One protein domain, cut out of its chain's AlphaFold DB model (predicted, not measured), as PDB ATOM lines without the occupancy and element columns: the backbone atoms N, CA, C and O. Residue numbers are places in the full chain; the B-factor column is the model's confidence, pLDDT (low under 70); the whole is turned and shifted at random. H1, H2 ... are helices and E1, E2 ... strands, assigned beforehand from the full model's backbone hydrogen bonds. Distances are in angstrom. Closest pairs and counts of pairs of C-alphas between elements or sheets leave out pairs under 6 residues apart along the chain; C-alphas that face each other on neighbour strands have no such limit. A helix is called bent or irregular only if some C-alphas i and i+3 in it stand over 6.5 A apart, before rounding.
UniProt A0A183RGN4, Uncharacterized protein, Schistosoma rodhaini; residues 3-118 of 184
ATOM      1  N   VAL A   3      32.233  -7.733  29.349       78.31
ATOM      2  CA  VAL A   3      33.592  -7.341  28.994       78.31
ATOM      3  C   VAL A   3      33.663  -7.195  27.485       78.31
ATOM      4  O   VAL A   3      33.296  -8.109  26.753       78.31
ATOM      5  N   GLU A   4      34.147  -6.058  27.007       76.19
ATOM      6  CA  GLU A   4      34.464  -5.849  25.596       76.19
ATOM      7  C   GLU A   4      35.981  -5.703  25.436       76.19
ATOM      8  O   GLU A   4      36.604  -4.892  26.129       76.19
ATOM      9  N   ILE A   5      36.566  -6.515  24.548       72.12
ATOM     10  CA  ILE A   5      38.003  -6.511  24.258       72.12
ATOM     11  C   ILE A   5      38.263  -5.670  23.009       72.12
ATOM     12  O   ILE A   5      37.881  -6.025  21.894       72.12
ATOM     13  N   LEU A   6      38.977  -4.567  23.182       66.25
ATOM     14  CA  LEU A   6      39.325  -3.654  22.098       66.25
ATOM     15  C   LEU A   6      40.816  -3.775  21.775       66.25
ATOM     16  O   LEU A   6      41.620  -3.996  22.675       66.25
ATOM     17  N   THR A   7      41.197  -3.640  20.505       60.38
ATOM     18  CA  THR A   7      42.606  -3.506  20.087       60.38
ATOM     19  C   THR A   7      42.796  -2.090  19.555       60.38
ATOM     20  O   THR A   7      42.227  -1.729  18.521       60.38
ATOM     21  N   GLY A   8      43.494  -1.244  20.318       60.97
ATOM     22  CA  GLY A   8      43.440   0.204  20.110       60.97
ATOM     23  C   GLY A   8      41.993   0.711  20.221       60.97
ATOM     24  O   GLY A   8      41.310   0.424  21.201       60.97
ATOM     25  N   ASN A   9      41.504   1.405  19.187       56.03
ATOM     26  CA  ASN A   9      40.102   1.847  19.074       56.03
ATOM     27  C   ASN A   9      39.239   0.944  18.174       56.03
ATOM     28  O   ASN A   9      38.088   1.284  17.895       56.03
ATOM     29  N   GLN A  10      39.780  -0.170  17.671       54.22
ATOM     30  CA  GLN A  10      39.084  -1.015  16.705       54.22
ATOM     31  C   GLN A  10      38.532  -2.295  17.334       54.22
ATOM     32  O   GLN A  10      39.144  -2.943  18.188       54.22
ATOM     33  N   GLN A  11      37.338  -2.646  16.855       57.97
ATOM     34  CA  GLN A  11      36.670  -3.916  17.091       57.97
ATOM     35  C   GLN A  11      37.555  -5.066  16.592       57.97
ATOM     36  O   GLN A  11      37.906  -5.115  15.414       57.97
ATOM     37  N   THR A  12      37.869  -6.022  17.469       61.34
ATOM     38  CA  THR A  12      38.456  -7.298  17.042       61.34
ATOM     39  C   THR A  12      37.453  -8.069  16.175       61.34
ATOM     40  O   THR A  12      36.243  -8.051  16.434       61.34
ATOM     41  N   SER A  13      37.932  -8.720  15.110       67.69
ATOM     42  CA  SER A  13      37.075  -9.523  14.236       67.69
ATOM     43  C   SER A  13      36.583 -10.769  14.975       67.69
ATOM     44  O   SER A  13      37.340 -11.457  15.660       67.69
ATOM     45  N   TRP A  14      35.284 -11.050  14.863       77.81
ATOM     46  CA  TRP A  14      34.676 -12.224  15.483       77.81
ATOM     47  C   TRP A  14      35.272 -13.518  14.918       77.81
ATOM     48  O   TRP A  14      35.335 -13.696  13.703       77.81
ATOM     49  N   ASN A  15      35.634 -14.441  15.810       82.00
ATOM     50  CA  ASN A  15      35.979 -15.813  15.459       82.00
ATOM     51  C   ASN A  15      34.878 -16.752  15.968       82.00
ATOM     52  O   ASN A  15      34.568 -16.760  17.159       82.00
ATOM     53  N   SER A  16      34.299 -17.552  15.071       82.62
ATOM     54  CA  SER A  16      33.192 -18.458  15.389       82.62
ATOM     55  C   SER A  16      33.546 -19.523  16.430       82.62
ATOM     56  O   SER A  16      32.650 -19.958  17.153       82.62
ATOM     57  N   GLU A  17      34.817 -19.899  16.592       84.06
ATOM     58  CA  GLU A  17      35.249 -20.840  17.633       84.06
ATOM     59  C   GLU A  17      34.984 -20.323  19.055       84.06
ATOM     60  O   GLU A  17      34.807 -21.128  19.970       84.06
ATOM     61  N   LEU A  18      34.871 -19.003  19.249       81.44
ATOM     62  CA  LEU A  18      34.501 -18.395  20.535       81.44
ATOM     63  C   LEU A  18      33.047 -18.675  20.941       81.44
ATOM     64  O   LEU A  18      32.687 -18.470  22.095       81.44
ATOM     65  N   SER A  19      32.197 -19.157  20.032       78.88
ATOM     66  CA  SER A  19      30.859 -19.644  20.400       78.88
ATOM     67  C   SER A  19      30.882 -21.048  21.015       78.88
ATOM     68  O   SER A  19      29.939 -21.439  21.702       78.88
ATOM     69  N   ASN A  20      31.960 -21.810  20.804       81.19
ATOM     70  CA  ASN A  20      32.102 -23.165  21.313       81.19
ATOM     71  C   ASN A  20      32.892 -23.165  22.629       81.19
ATOM     72  O   ASN A  20      34.111 -23.026  22.620       81.19
ATOM     73  N   LYS A  21      32.211 -23.419  23.752       79.31
ATOM     74  CA  LYS A  21      32.826 -23.485  25.094       79.31
ATOM     75  C   LYS A  21      33.925 -24.544  25.257       79.31
ATOM     76  O   LYS A  21      34.665 -24.498  26.233       79.31
ATOM     77  N   PHE A  22      34.007 -25.507  24.340       84.19
ATOM     78  CA  PHE A  22      35.022 -26.560  24.341       84.19
ATOM     79  C   PHE A  22      36.201 -26.260  23.407       84.19
ATOM     80  O   PHE A  22      37.124 -27.067  23.322       84.19
ATOM     81  N   SER A  23      36.183 -25.139  22.676       90.38
ATOM     82  CA  SER A  23      37.297 -24.779  21.799       90.38
ATOM     83  C   SER A  23      38.499 -24.293  22.612       90.38
ATOM     84  O   SER A  23      38.364 -23.638  23.650       90.38
ATOM     85  N   GLY A  24      39.704 -24.565  22.102       90.75
ATOM     86  CA  GLY A  24      40.928 -24.012  22.683       90.75
ATOM     87  C   GLY A  24      40.934 -22.481  22.658       90.75
ATOM     88  O   GLY A  24      41.443 -21.844  23.584       90.75
ATOM     89  N   LEU A  25      40.312 -21.873  21.639       85.19
ATOM     90  CA  LEU A  25      40.195 -20.423  21.539       85.19
ATOM     91  C   LEU A  25      39.282 -19.832  22.622       85.19
ATOM     92  O   LEU A  25      39.651 -18.819  23.215       85.19
ATOM     93  N   TYR A  26      38.142 -20.462  22.930       86.81
ATOM     94  CA  TYR A  26      37.268 -20.042  24.032       86.81
ATOM     95  C   TYR A  26      38.030 -20.060  25.354       86.81
ATOM     96  O   TYR A  26      38.041 -19.057  26.070       86.81
ATOM     97  N   ASN A  27      38.703 -21.179  25.651       85.88
ATOM     98  CA  ASN A  27      39.409 -21.342  26.919       85.88
ATOM     99  C   ASN A  27      40.559 -20.335  27.060       85.88
ATOM    100  O   ASN A  27      40.577 -19.537  27.993       85.88
ATOM    101  N   SER A  28      41.463 -20.288  26.077       87.81
ATOM    102  CA  SER A  28      42.618 -19.379  26.111       87.81
ATOM    103  C   SER A  28      42.225 -17.895  26.110       87.81
ATOM    104  O   SER A  28      42.914 -17.068  26.710       87.81
ATOM    105  N   THR A  29      41.112 -17.524  25.469       84.69
ATOM    106  CA  THR A  29      40.597 -16.145  25.508       84.69
ATOM    107  C   THR A  29      39.967 -15.832  26.864       84.69
ATOM    108  O   THR A  29      40.206 -14.757  27.417       84.69
ATOM    109  N   GLY A  30      39.211 -16.773  27.438       87.00
ATOM    110  CA  GLY A  30      38.633 -16.622  28.771       87.00
ATOM    111  C   GLY A  30      39.691 -16.507  29.871       87.00
ATOM    112  O   GLY A  30      39.582 -15.637  30.735       87.00
ATOM    113  N   GLU A  31      40.763 -17.298  29.794       89.06
ATOM    114  CA  GLU A  31      41.913 -17.230  30.706       89.06
ATOM    115  C   GLU A  31      42.597 -15.859  30.679       89.06
ATOM    116  O   GLU A  31      42.930 -15.315  31.735       89.06
ATOM    117  N   LYS A  32      42.757 -15.253  29.495       85.62
ATOM    118  CA  LYS A  32      43.324 -13.900  29.359       85.62
ATOM    119  C   LYS A  32      42.435 -12.841  30.008       85.62
ATOM    120  O   LYS A  32      42.942 -12.000  30.749       85.62
ATOM    121  N   ILE A  33      41.119 -12.904  29.779       86.69
ATOM    122  CA  ILE A  33      40.154 -11.993  30.417       86.69
ATOM    123  C   ILE A  33      40.230 -12.124  31.941       86.69
ATOM    124  O   ILE A  33      40.346 -11.122  32.648       86.69
ATOM    125  N   CYS A  34      40.203 -13.354  32.457       90.56
ATOM    126  CA  CYS A  34      40.217 -13.579  33.895       90.56
ATOM    127  C   CYS A  34      41.555 -13.238  34.549       90.56
ATOM    128  O   CYS A  34      41.547 -12.704  35.653       90.56
ATOM    129  N   THR A  35      42.686 -13.477  33.883       89.25
ATOM    130  CA  THR A  35      44.011 -13.037  34.360       89.25
ATOM    131  C   THR A  35      44.026 -11.533  34.596       89.25
ATOM    132  O   THR A  35      44.415 -11.070  35.664       89.25
ATOM    133  N   LEU A  36      43.527 -10.775  33.626       87.00
ATOM    134  CA  LEU A  36      43.491  -9.323  33.685       87.00
ATOM    135  C   LEU A  36      42.567  -8.808  34.801       87.00
ATOM    136  O   LEU A  36      42.975  -7.957  35.590       87.00
ATOM    137  N   ILE A  37      41.366  -9.378  34.941       90.12
ATOM    138  CA  ILE A  37      40.444  -9.008  36.026       90.12
ATOM    139  C   ILE A  37      41.048  -9.349  37.396       90.12
ATOM    140  O   ILE A  37      40.975  -8.534  38.314       90.12
ATOM    141  N   LYS A  38      41.664 -10.528  37.545       93.12
ATOM    142  CA  LYS A  38      42.254 -10.973  38.816       93.12
ATOM    143  C   LYS A  38      43.509 -10.194  39.200       93.12
ATOM    144  O   LYS A  38      43.755 -10.025  40.389       93.12
ATOM    145  N   ALA A  39      44.274  -9.706  38.226       91.38
ATOM    146  CA  ALA A  39      45.428  -8.845  38.470       91.38
ATOM    147  C   ALA A  39      45.019  -7.432  38.910       91.38
ATOM    148  O   ALA A  39      45.744  -6.802  39.677       91.38
ATOM    149  N   SER A  40      43.850  -6.948  38.469       91.00
ATOM    150  CA  SER A  40      43.417  -5.563  38.683       91.00
ATOM    151  C   SER A  40      43.535  -5.024  40.119       91.00
ATOM    152  O   SER A  40      44.001  -3.889  40.244       91.00
ATOM    153  N   PRO A  41      43.220  -5.767  41.203       91.88
ATOM    154  CA  PRO A  41      43.289  -5.206  42.550       91.88
ATOM    155  C   PRO A  41      44.724  -4.900  42.997       91.88
ATOM    156  O   PRO A  41      44.927  -4.014  43.818       91.88
ATOM    157  N   GLY A  42      45.728  -5.589  42.443       92.12
ATOM    158  CA  GLY A  42      47.140  -5.343  42.755       92.12
ATOM    159  C   GLY A  42      47.704  -4.062  42.134       92.12
ATOM    160  O   GLY A  42      48.788  -3.629  42.512       92.12
ATOM    161  N   TYR A  43      46.973  -3.449  41.200       90.12
ATOM    162  CA  TYR A  43      47.405  -2.260  40.461       90.12
ATOM    163  C   TYR A  43      46.651  -0.992  40.865       90.12
ATOM    164  O   TYR A  43      46.859   0.063  40.269       90.12
ATOM    165  N   ILE A  44      45.785  -1.060  41.876       86.69
ATOM    166  CA  ILE A  44      45.047   0.092  42.391       86.69
ATOM    167  C   ILE A  44      45.087   0.139  43.914       86.69
ATOM    168  O   ILE A  44      45.220  -0.875  44.587       86.69
ATOM    169  N   THR A  45      44.915   1.334  44.466       81.62
ATOM    170  CA  THR A  45      44.857   1.556  45.920       81.62
ATOM    171  C   THR A  45      43.538   2.180  46.373       81.62
ATOM    172  O   THR A  45      43.309   2.333  47.570       81.62
ATOM    173  N   SER A  46      42.657   2.536  45.431       78.38
ATOM    174  CA  SER A  46      41.403   3.247  45.701       78.38
ATOM    175  C   SER A  46      40.380   2.407  46.468       78.38
ATOM    176  O   SER A  46      39.595   2.963  47.234       78.38
ATOM    177  N   VAL A  47      40.375   1.086  46.269       80.25
ATOM    178  CA  VAL A  47      39.453   0.153  46.924       80.25
ATOM    179  C   VAL A  47      40.194  -1.155  47.231       80.25
ATOM    180  O   VAL A  47      40.701  -1.774  46.297       80.25
ATOM    181  N   PRO A  48      40.252  -1.614  48.495       83.00
ATOM    182  CA  PRO A  48      40.903  -2.871  48.844       83.00
ATOM    183  C   PRO A  48      39.926  -4.051  48.686       83.00
ATOM    184  O   PRO A  48      39.059  -4.287  49.534       83.00
ATOM    185  N   PHE A  49      40.068  -4.793  47.588       87.94
ATOM    186  CA  PHE A  49      39.287  -5.996  47.283       87.94
ATOM    187  C   PHE A  49      40.163  -7.092  46.669       87.94
ATOM    188  O   PHE A  49      41.282  -6.837  46.230       87.94
ATOM    189  N   THR A  50      39.641  -8.312  46.610       90.50
ATOM    190  CA  THR A  50      40.224  -9.421  45.847       90.50
ATOM    191  C   THR A  50      39.187  -9.992  44.884       90.50
ATOM    192  O   THR A  50      37.981  -9.807  45.057       90.50
ATOM    193  N   VAL A  51      39.658 -10.682  43.843       91.12
ATOM    194  CA  VAL A  51      38.800 -11.404  42.893       91.12
ATOM    195  C   VAL A  51      39.170 -12.894  42.925       91.12
ATOM    196  O   VAL A  51      39.939 -13.354  42.075       91.12
ATOM    197  N   PRO A  52      38.689 -13.674  43.914       88.31
ATOM    198  CA  PRO A  52      39.016 -15.099  44.031       88.31
ATOM    199  C   PRO A  52      38.567 -15.911  42.809       88.31
ATOM    200  O   PRO A  52      39.295 -16.785  42.321       88.31
ATOM    201  N   THR A  53      37.393 -15.597  42.257       89.44
ATOM    202  CA  THR A  53      36.821 -16.333  41.126       89.44
ATOM    203  C   THR A  53      36.511 -15.416  39.949       89.44
ATOM    204  O   THR A  53      36.123 -14.260  40.101       89.44
ATOM    205  N   CYS A  54      36.708 -15.955  38.749       89.00
ATOM    206  CA  CYS A  54      36.322 -15.335  37.493       89.00
ATOM    207  C   CYS A  54      35.983 -16.448  36.510       89.00
ATOM    208  O   CYS A  54      36.798 -17.350  36.306       89.00
ATOM    209  N   THR A  55      34.796 -16.367  35.918       85.88
ATOM    210  CA  THR A  55      34.269 -17.361  34.988       85.88
ATOM    211  C   THR A  55      33.656 -16.648  33.794       85.88
ATOM    212  O   THR A  55      32.727 -15.851  33.943       85.88
ATOM    213  N   VAL A  56      34.150 -16.951  32.593       84.75
ATOM    214  CA  VAL A  56      33.529 -16.484  31.349       84.75
ATOM    215  C   VAL A  56      32.331 -17.370  31.022       84.75
ATOM    216  O   VAL A  56      32.482 -18.569  30.787       84.75
ATOM    217  N   LEU A  57      31.141 -16.775  31.008       77.56
ATOM    218  CA  LEU A  57      29.875 -17.477  30.800       77.56
ATOM    219  C   LEU A  57      29.603 -17.745  29.319       77.56
ATOM    220  O   LEU A  57      29.081 -18.804  28.979       77.56
ATOM    221  N   ARG A  58      29.904 -16.768  28.454       79.38
ATOM    222  CA  ARG A  58      29.733 -16.858  26.995       79.38
ATOM    223  C   ARG A  58      30.431 -15.706  26.274       79.38
ATOM    224  O   ARG A  58      30.646 -14.655  26.878       79.38
ATOM    225  N   PHE A  59      30.681 -15.878  24.976       80.50
ATOM    226  CA  PHE A  59      31.064 -14.802  24.059       80.50
ATOM    227  C   PHE A  59      29.928 -14.469  23.087       80.50
ATOM    228  O   PHE A  59      29.152 -15.346  22.704       80.50
ATOM    229  N   TYR A  60      29.864 -13.212  22.655       72.38
ATOM    230  CA  TYR A  60      28.938 -12.728  21.636       72.38
ATOM    231  C   TYR A  60      29.684 -12.340  20.352       72.38
ATOM    232  O   TYR A  60      30.807 -11.831  20.429       72.38
ATOM    233  N   PRO A  61      29.046 -12.506  19.178       63.19
ATOM    234  CA  PRO A  61      29.537 -11.955  17.923       63.19
ATOM    235  C   PRO A  61      29.723 -10.429  17.978       63.19
ATOM    236  O   PRO A  61      28.851  -9.701  18.454       63.19
ATOM    237  N   GLY A  62      30.861  -9.956  17.458       61.06
ATOM    238  CA  GLY A  62      31.321  -8.560  17.528       61.06
ATOM    239  C   GLY A  62      32.288  -8.304  18.696       61.06
ATOM    240  O   GLY A  62      32.111  -8.856  19.774       61.06
ATOM    241  N   SER A  63      33.327  -7.488  18.478       55.38
ATOM    242  CA  SER A  63      34.342  -7.000  19.452       55.38
ATOM    243  C   SER A  63      34.957  -8.004  20.445       55.38
ATOM    244  O   SER A  63      35.542  -7.567  21.430       55.38
ATOM    245  N   VAL A  64      34.776  -9.318  20.271       63.78
ATOM    246  CA  VAL A  64      34.959 -10.313  21.345       63.78
ATOM    247  C   VAL A  64      34.340  -9.795  22.656       63.78
ATOM    248  O   VAL A  64      35.022  -9.475  23.630       63.78
ATOM    249  N   LYS A  65      33.011  -9.640  22.654       74.56
ATOM    250  CA  LYS A  65      32.243  -9.335  23.868       74.56
ATOM    251  C   LYS A  65      32.011 -10.611  24.659       74.56
ATOM    252  O   LYS A  65      31.680 -11.633  24.063       74.56
ATOM    253  N   SER A  66      32.124 -10.565  25.978       74.56
ATOM    254  CA  SER A  66      31.835 -11.711  26.838       74.56
ATOM    255  C   SER A  66      31.085 -11.323  28.098       74.56
ATOM    256  O   SER A  66      31.287 -10.244  28.648       74.56
ATOM    257  N   ASP A  67      30.231 -12.223  28.574       77.69
ATOM    258  CA  ASP A  67      29.685 -12.103  29.922       77.69
ATOM    259  C   ASP A  67      30.596 -12.833  30.895       77.69
ATOM    260  O   ASP A  67      30.933 -14.004  30.699       77.69
ATOM    261  N   VAL A  68      30.977 -12.134  31.957       81.38
ATOM    262  CA  VAL A  68      31.869 -12.646  32.994       81.38
ATOM    263  C   VAL A  68      31.177 -12.561  34.347       81.38
ATOM    264  O   VAL A  68      30.639 -11.513  34.734       81.38
ATOM    265  N   GLN A  69      31.205 -13.680  35.062       81.88
ATOM    266  CA  GLN A  69      30.826 -13.784  36.463       81.88
ATOM    267  C   GLN A  69      32.090 -13.738  37.318       81.88
ATOM    268  O   GLN A  69      33.054 -14.451  37.043       81.88
ATOM    269  N   ILE A  70      32.085 -12.898  38.346       83.31
ATOM    270  CA  ILE A  70      33.186 -12.770  39.301       83.31
ATOM    271  C   ILE A  70      32.626 -12.825  40.716       83.31
ATOM    272  O   ILE A  70      31.519 -12.339  40.953       83.31
ATOM    273  N   ILE A  71      33.394 -13.390  41.643       80.38
ATOM    274  CA  ILE A  71      33.169 -13.218  43.081       80.38
ATOM    275  C   ILE A  71      34.231 -12.245  43.574       80.38
ATOM    276  O   ILE A  71      35.397 -12.364  43.199       80.38
ATOM    277  N   VAL A  72      33.806 -11.279  44.381       84.62
ATOM    278  CA  VAL A  72      34.655 -10.229  44.941       84.62
ATOM    279  C   VAL A  72      34.593 -10.320  46.456       84.62
ATOM    280  O   VAL A  72      33.501 -10.414  47.016       84.62
ATOM    281  N   GLU A  73      35.748 -10.270  47.111       86.69
ATOM    282  CA  GLU A  73      35.845 -10.206  48.571       86.69
ATOM    283  C   GLU A  73      36.434  -8.857  48.990       86.69
ATOM    284  O   GLU A  73      37.369  -8.345  48.371       86.69
ATOM    285  N   TYR A  74      35.880  -8.267  50.047       84.31
ATOM    286  CA  TYR A  74      36.298  -6.961  50.554       84.31
ATOM    287  C   TYR A  74      37.248  -7.137  51.730       84.31
ATOM    288  O   TYR A  74      36.951  -7.884  52.659       84.31
ATOM    289  N   ILE A  75      38.362  -6.405  51.731       76.00
ATOM    290  CA  ILE A  75      39.384  -6.572  52.773       76.00
ATOM    291  C   ILE A  75      39.001  -5.811  54.061       76.00
ATOM    292  O   ILE A  75      39.401  -6.229  55.138       76.00
ATOM    293  N   ASN A  76      38.179  -4.748  53.985       73.06
ATOM    294  CA  ASN A  76      37.925  -3.841  55.126       73.06
ATOM    295  C   ASN A  76      36.451  -3.431  55.378       73.06
ATOM    296  O   ASN A  76      36.223  -2.364  55.940       73.06
ATOM    297  N   ASN A  77      35.437  -4.219  54.985       60.28
ATOM    298  CA  ASN A  77      34.002  -3.906  55.219       60.28
ATOM    299  C   ASN A  77      33.582  -2.454  54.887       60.28
ATOM    300  O   ASN A  77      32.712  -1.863  55.526       60.28
ATOM    301  N   LEU A  78      34.214  -1.855  53.878       65.75
ATOM    302  CA  LEU A  78      33.828  -0.540  53.388       65.75
ATOM    303  C   LEU A  78      32.473  -0.662  52.675       65.75
ATOM    304  O   LEU A  78      32.228  -1.650  51.982       65.75
ATOM    305  N   ASN A  79      31.614   0.355  52.802       68.94
ATOM    306  CA  ASN A  79      30.364   0.476  52.040       68.94
ATOM    307  C   ASN A  79      30.672   0.787  50.564       68.94
ATOM    308  O   ASN A  79      30.411   1.886  50.073       68.94
ATOM    309  N   VAL A  80      31.299  -0.164  49.874       74.25
ATOM    310  CA  VAL A  80      31.693  -0.058  48.471       74.25
ATOM    311  C   VAL A  80      30.523  -0.496  47.609       74.25
ATOM    312  O   VAL A  80      29.980  -1.588  47.759       74.25
ATOM    313  N   THR A  81      30.137   0.364  46.679       79.88
ATOM    314  CA  THR A  81      29.108   0.052  45.688       79.88
ATOM    315  C   THR A  81      29.667  -0.837  44.578       79.88
ATOM    316  O   THR A  81      30.853  -0.778  44.239       79.88
ATOM    317  N   GLN A  82      28.799  -1.610  43.927       75.75
ATOM    318  CA  GLN A  82      29.177  -2.417  42.764       75.75
ATOM    319  C   GLN A  82      29.825  -1.569  41.653       75.75
ATOM    320  O   GLN A  82      30.795  -1.996  41.030       75.75
ATOM    321  N   THR A  83      29.350  -0.336  41.446       75.88
ATOM    322  CA  THR A  83      29.920   0.611  40.475       75.88
ATOM    323  C   THR A  83      31.367   0.972  40.797       75.88
ATOM    324  O   THR A  83      32.201   1.003  39.894       75.88
ATOM    325  N   GLN A  84      31.685   1.207  42.074       81.25
ATOM    326  CA  GLN A  84      33.053   1.507  42.500       81.25
ATOM    327  C   GLN A  84      33.985   0.317  42.244       81.25
ATOM    328  O   GLN A  84      35.081   0.529  41.736       81.25
ATOM    329  N   ILE A  85      33.538  -0.923  42.489       83.94
ATOM    330  CA  ILE A  85      34.299  -2.131  42.123       83.94
ATOM    331  C   ILE A  85      34.495  -2.241  40.607       83.94
ATOM    332  O   ILE A  85      35.613  -2.476  40.160       83.94
ATOM    333  N   LEU A  86      33.460  -2.023  39.791       79.88
ATOM    334  CA  LEU A  86      33.596  -2.097  38.329       79.88
ATOM    335  C   LEU A  86      34.571  -1.040  37.781       79.88
ATOM    336  O   LEU A  86      35.389  -1.351  36.918       79.88
ATOM    337  N   GLN A  87      34.552   0.183  38.313       83.31
ATOM    338  CA  GLN A  87      35.517   1.229  37.946       83.31
ATOM    339  C   GLN A  87      36.940   0.884  38.394       83.31
ATOM    340  O   GLN A  87      37.895   1.079  37.643       83.31
ATOM    341  N   ALA A  88      37.070   0.345  39.604       87.31
ATOM    342  CA  ALA A  88      38.336  -0.064  40.188       87.31
ATOM    343  C   ALA A  88      38.984  -1.208  39.386       87.31
ATOM    344  O   ALA A  88      40.158  -1.115  39.026       87.31
ATOM    345  N   ILE A  89      38.204  -2.227  39.002       88.00
ATOM    346  CA  ILE A  89      38.655  -3.313  38.117       88.00
ATOM    347  C   ILE A  89      39.052  -2.755  36.751       88.00
ATOM    348  O   ILE A  89      40.103  -3.129  36.232       88.00
ATOM    349  N   GLN A  90      38.251  -1.860  36.158       86.12
ATOM    350  CA  GLN A  90      38.562  -1.284  34.847       86.12
ATOM    351  C   GLN A  90      39.897  -0.531  34.866       86.12
ATOM    352  O   GLN A  90      40.751  -0.780  34.015       86.12
ATOM    353  N   LEU A  91      40.100   0.349  35.850       85.00
ATOM    354  CA  LEU A  91      41.337   1.113  35.988       85.00
ATOM    355  C   LEU A  91      42.538   0.205  36.294       85.00
ATOM    356  O   LEU A  91      43.573   0.319  35.642       85.00
ATOM    357  N   GLY A  92      42.399  -0.730  37.236       88.31
ATOM    358  CA  GLY A  92      43.475  -1.657  37.595       88.31
ATOM    359  C   GLY A  92      43.875  -2.578  36.453       88.31
ATOM    360  O   GLY A  92      45.055  -2.837  36.247       88.31
ATOM    361  N   SER A  93      42.908  -3.003  35.640       86.12
ATOM    362  CA  SER A  93      43.170  -3.780  34.428       86.12
ATOM    363  C   SER A  93      43.977  -2.986  33.398       86.12
ATOM    364  O   SER A  93      44.903  -3.523  32.797       86.12
ATOM    365  N   GLN A  94      43.653  -1.702  33.204       81.94
ATOM    366  CA  GLN A  94      44.413  -0.820  32.314       81.94
ATOM    367  C   GLN A  94      45.846  -0.616  32.821       81.94
ATOM    368  O   GLN A  94      46.788  -0.700  32.036       81.94
ATOM    369  N   LEU A  95      46.022  -0.403  34.128       85.31
ATOM    370  CA  LEU A  95      47.338  -0.260  34.759       85.31
ATOM    371  C   LEU A  95      48.170  -1.542  34.648       85.31
ATOM    372  O   LEU A  95      49.341  -1.465  34.286       85.31
ATOM    373  N   TYR A  96      47.556  -2.709  34.865       86.12
ATOM    374  CA  TYR A  96      48.194  -4.008  34.650       86.12
ATOM    375  C   TYR A  96      48.704  -4.151  33.213       86.12
ATOM    376  O   TYR A  96      49.872  -4.465  33.004       86.12
ATOM    377  N   ILE A  97      47.866  -3.863  32.213       79.44
ATOM    378  CA  ILE A  97      48.271  -3.928  30.801       79.44
ATOM    379  C   ILE A  97      49.438  -2.975  30.527       79.44
ATOM    380  O   ILE A  97      50.416  -3.383  29.907       79.44
ATOM    381  N   MET A  98      49.369  -1.727  31.003       78.12
ATOM    382  CA  MET A  98      50.453  -0.754  30.817       78.12
ATOM    383  C   MET A  98      51.776  -1.219  31.440       78.12
ATOM    384  O   MET A  98      52.831  -1.022  30.840       78.12
ATOM    385  N   ASP A  99      51.730  -1.866  32.603       83.75
ATOM    386  CA  ASP A  99      52.908  -2.445  33.253       83.75
ATOM    387  C   ASP A  99      53.495  -3.618  32.452       83.75
ATOM    388  O   ASP A  99      54.698  -3.650  32.191       83.75
ATOM    389  N   GLN A 100      52.651  -4.529  31.952       77.38
ATOM    390  CA  GLN A 100      53.102  -5.636  31.096       77.38
ATOM    391  C   GLN A 100      53.737  -5.144  29.784       77.38
ATOM    392  O   GLN A 100      54.724  -5.713  29.312       77.38
ATOM    393  N   LEU A 101      53.214  -4.057  29.209       71.00
ATOM    394  CA  LEU A 101      53.737  -3.451  27.981       71.00
ATOM    395  C   LEU A 101      55.087  -2.756  28.186       71.00
ATOM    396  O   LEU A 101      55.835  -2.596  27.229       71.00
ATOM    397  N   LYS A 102      55.457  -2.382  29.413       71.19
ATOM    398  CA  LYS A 102      56.752  -1.739  29.685       71.19
ATOM    399  C   LYS A 102      57.947  -2.661  29.396       71.19
ATOM    400  O   LYS A 102      59.040  -2.171  29.125       71.19
ATOM    401  N   ASN A 103      57.725  -3.980  29.401       60.34
ATOM    402  CA  ASN A 103      58.744  -5.003  29.146       60.34
ATOM    403  C   ASN A 103      58.742  -5.554  27.707       60.34
ATOM    404  O   ASN A 103      59.591  -6.380  27.374       60.34
ATOM    405  N   GLN A 104      57.824  -5.120  26.838       57.50
ATOM    406  CA  GLN A 104      57.760  -5.559  25.442       57.50
ATOM    407  C   GLN A 104      57.645  -4.337  24.527       57.50
ATOM    408  O   GLN A 104      56.831  -3.458  24.769       57.50
ATOM    409  N   SER A 105      58.429  -4.269  23.448       54.38
ATOM    410  CA  SER A 105      58.337  -3.203  22.435       54.38
ATOM    411  C   SER A 105      57.043  -3.331  21.610       54.38
ATOM    412  O   SER A 105      57.074  -3.669  20.425       54.38
ATOM    413  N   ILE A 106      55.888  -3.165  22.249       54.75
ATOM    414  CA  ILE A 106      54.573  -3.357  21.646       54.75
ATOM    415  C   ILE A 106      54.051  -2.015  21.142       54.75
ATOM    416  O   ILE A 106      54.001  -1.026  21.868       54.75
ATOM    417  N   ASP A 107      53.651  -2.013  19.872       53.25
ATOM    418  CA  ASP A 107      52.957  -0.911  19.218       53.25
ATOM    419  C   ASP A 107      51.658  -0.562  19.968       53.25
ATOM    420  O   ASP A 107      50.822  -1.431  20.232       53.25
ATOM    421  N   SER A 108      51.483   0.725  20.273       48.22
ATOM    422  CA  SER A 108      50.302   1.310  20.917       48.22
ATOM    423  C   SER A 108      48.983   0.946  20.202       48.22
ATOM    424  O   SER A 108      47.926   0.853  20.826       48.22
ATOM    425  N   SER A 109      49.033   0.635  18.901       46.94
ATOM    426  CA  SER A 109      47.883   0.140  18.129       46.94
ATOM    427  C   SER A 109      47.370  -1.242  18.573       46.94
ATOM    428  O   SER A 109      46.214  -1.580  18.318       46.94
ATOM    429  N   ARG A 110      48.198  -2.037  19.268       50.66
ATOM    430  CA  ARG A 110      47.880  -3.391  19.754       50.66
ATOM    431  C   ARG A 110      47.459  -3.434  21.222       50.66
ATOM    432  O   ARG A 110      47.270  -4.529  21.754       50.66
ATOM    433  N   ILE A 111      47.326  -2.279  21.883       53.41
ATOM    434  CA  ILE A 111      46.919  -2.209  23.291       53.41
ATOM    435  C   ILE A 111      45.542  -2.861  23.426       53.41
ATOM    436  O   ILE A 111      44.557  -2.368  22.866       53.41
ATOM    437  N   LEU A 112      45.476  -3.968  24.174       59.31
ATOM    438  CA  LEU A 112      44.205  -4.521  24.621       59.31
ATOM    439  C   LEU A 112      43.580  -3.503  25.571       59.31
ATOM    440  O   LEU A 112      44.107  -3.275  26.653       59.31
ATOM    441  N   SER A 113      42.469  -2.891  25.182       62.34
ATOM    442  CA  SER A 113      41.681  -2.066  26.096       62.34
ATOM    443  C   SER A 113      40.482  -2.872  26.571       62.34
ATOM    444  O   SER A 113      39.737  -3.433  25.767       62.34
ATOM    445  N   LEU A 114      40.312  -2.947  27.890       67.06
ATOM    446  CA  LEU A 114      39.166  -3.588  28.518       67.06
ATOM    447  C   LEU A 114      38.091  -2.535  28.775       67.06
ATOM    448  O   LEU A 114      38.323  -1.585  29.530       67.06
ATOM    449  N   LYS A 115      36.911  -2.706  28.184       72.00
ATOM    450  CA  LYS A 115      35.735  -1.915  28.550       72.00
ATOM    451  C   LYS A 115      34.775  -2.792  29.338       72.00
ATOM    452  O   LYS A 115      34.271  -3.788  28.821       72.00
ATOM    453  N   LEU A 116      34.524  -2.410  30.586       67.69
ATOM    454  CA  LEU A 116      33.506  -3.046  31.410       67.69
ATOM    455  C   LEU A 116      32.188  -2.323  31.186       67.69
ATOM    456  O   LEU A 116      32.047  -1.138  31.480       67.69
ATOM    457  N   ILE A 117      31.219  -3.038  30.629       66.06
ATOM    458  CA  ILE A 117      29.864  -2.535  30.458       66.06
ATOM    459  C   ILE A 117      29.031  -3.099  31.599       66.06
ATOM    460  O   ILE A 117      28.859  -4.315  31.754       66.06
ATOM    461  N   MET A 118      28.507  -2.185  32.409       58.72
ATOM    462  CA  MET A 118      27.484  -2.504  33.384       58.72
ATOM    463  C   MET A 118      26.189  -2.755  32.609       58.72
ATOM    464  O   MET A 118      25.513  -1.814  32.194       58.72
TER     465      MET A 118
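This is residues 3 to 118 of the 184 residues of an uncharacterized protein of Schistosoma rodhaini (UniProt A0A183RGN4). What shape do these atoms make? A strongly twisted, curled sheet of four strands has two long helices packed on it: H2 runs along the long hairpin of E2 and E3, and H3 packs on E4 and crosses the end of H2 nearly at a right angle. What is it made of? The printed part has 116 residues, with three named helices and four named strands in the order E1 H1 H2 E2 E3 H3 E4; the class is mixed, helices and strands. The sheet runs E2 - E3 - E1 - E4, all antiparallel. How large is it? It is compact, with a radius of gyration of the C-alphas of 14.5 A and spans of 42 by 32 by 21 A.

Where do the first elements lie? E1 is residues 3 to 7, 13.2 A long, from C-alpha 3 at (33.592, -7.341, 28.994). H1 is residues 16 to 19, 5.7 A, and H2 is residues 24 to 43, 28.8 A; H2 is irregular, but only just, with C-alphas 38 and 41 6.9 A apart. What follows? E2, residues 49 to 60, is 28.5 A long and bends by 70 degrees at residue 52; E3, residues 65 to 74, is 27.1 A long. H3, residues 82 to 101, is 28.7 A long, and E4, residues 112 to 117, is 15.6 A long, ending with C-alpha 117 at (29.864, -2.535, 30.458).

How are the strands paired? E1 and E4 are antiparallel, with N 4 and O 115 2.9 A apart; E3 and E1 are antiparallel, with N 3 and O 66 2.8 A apart. E2 and E3 form a hairpin, with N 55 and O 69 2.8 A apart; these N and O pairs are within hydrogen-bond range. Where are the helices? H2 is on one face of the sheet, in two layers, at a height over the sheet of 7.4 A, with Lys 38 and Val 51 its closest C-alphas to E2, 5.4 A. H2 and H3 touch, about perpendicular at 78 degrees, closest at the C-alphas of Ser 40 and Gly 92, 4.1 A; H1 touches H2 only at the corner, closest at the C-alphas of Leu 18 and Tyr 26, 4.8 A, and only grazes the sheet. H3 is on the sheet, with the C-alphas of Gln 90 and Leu 116 its closest to E4, 6.4 A. How do the chain's crossovers and helix backbones run? E1, H1 H2, E2 and E3, H3, E4 are split strand-helix-strand units, each with another strand between its two strands in the sheet, and both crossovers are right-handed. Every O i to N i+4 pair is within hydrogen-bond range in H3, 13 of 16 are in H2, and H1 is too short for such a pair.

How far does it reach? The two C-alphas farthest apart, those of Ser 16 and Asn 76, are 42.6 A apart. Are there cuts or long links? The printed part has no cut, and no link is long. Where is confidence low? Mean pLDDT of the printed part is 77.0, and 30 residues are under 70, among them residues 6 to 13 and 103 to 114.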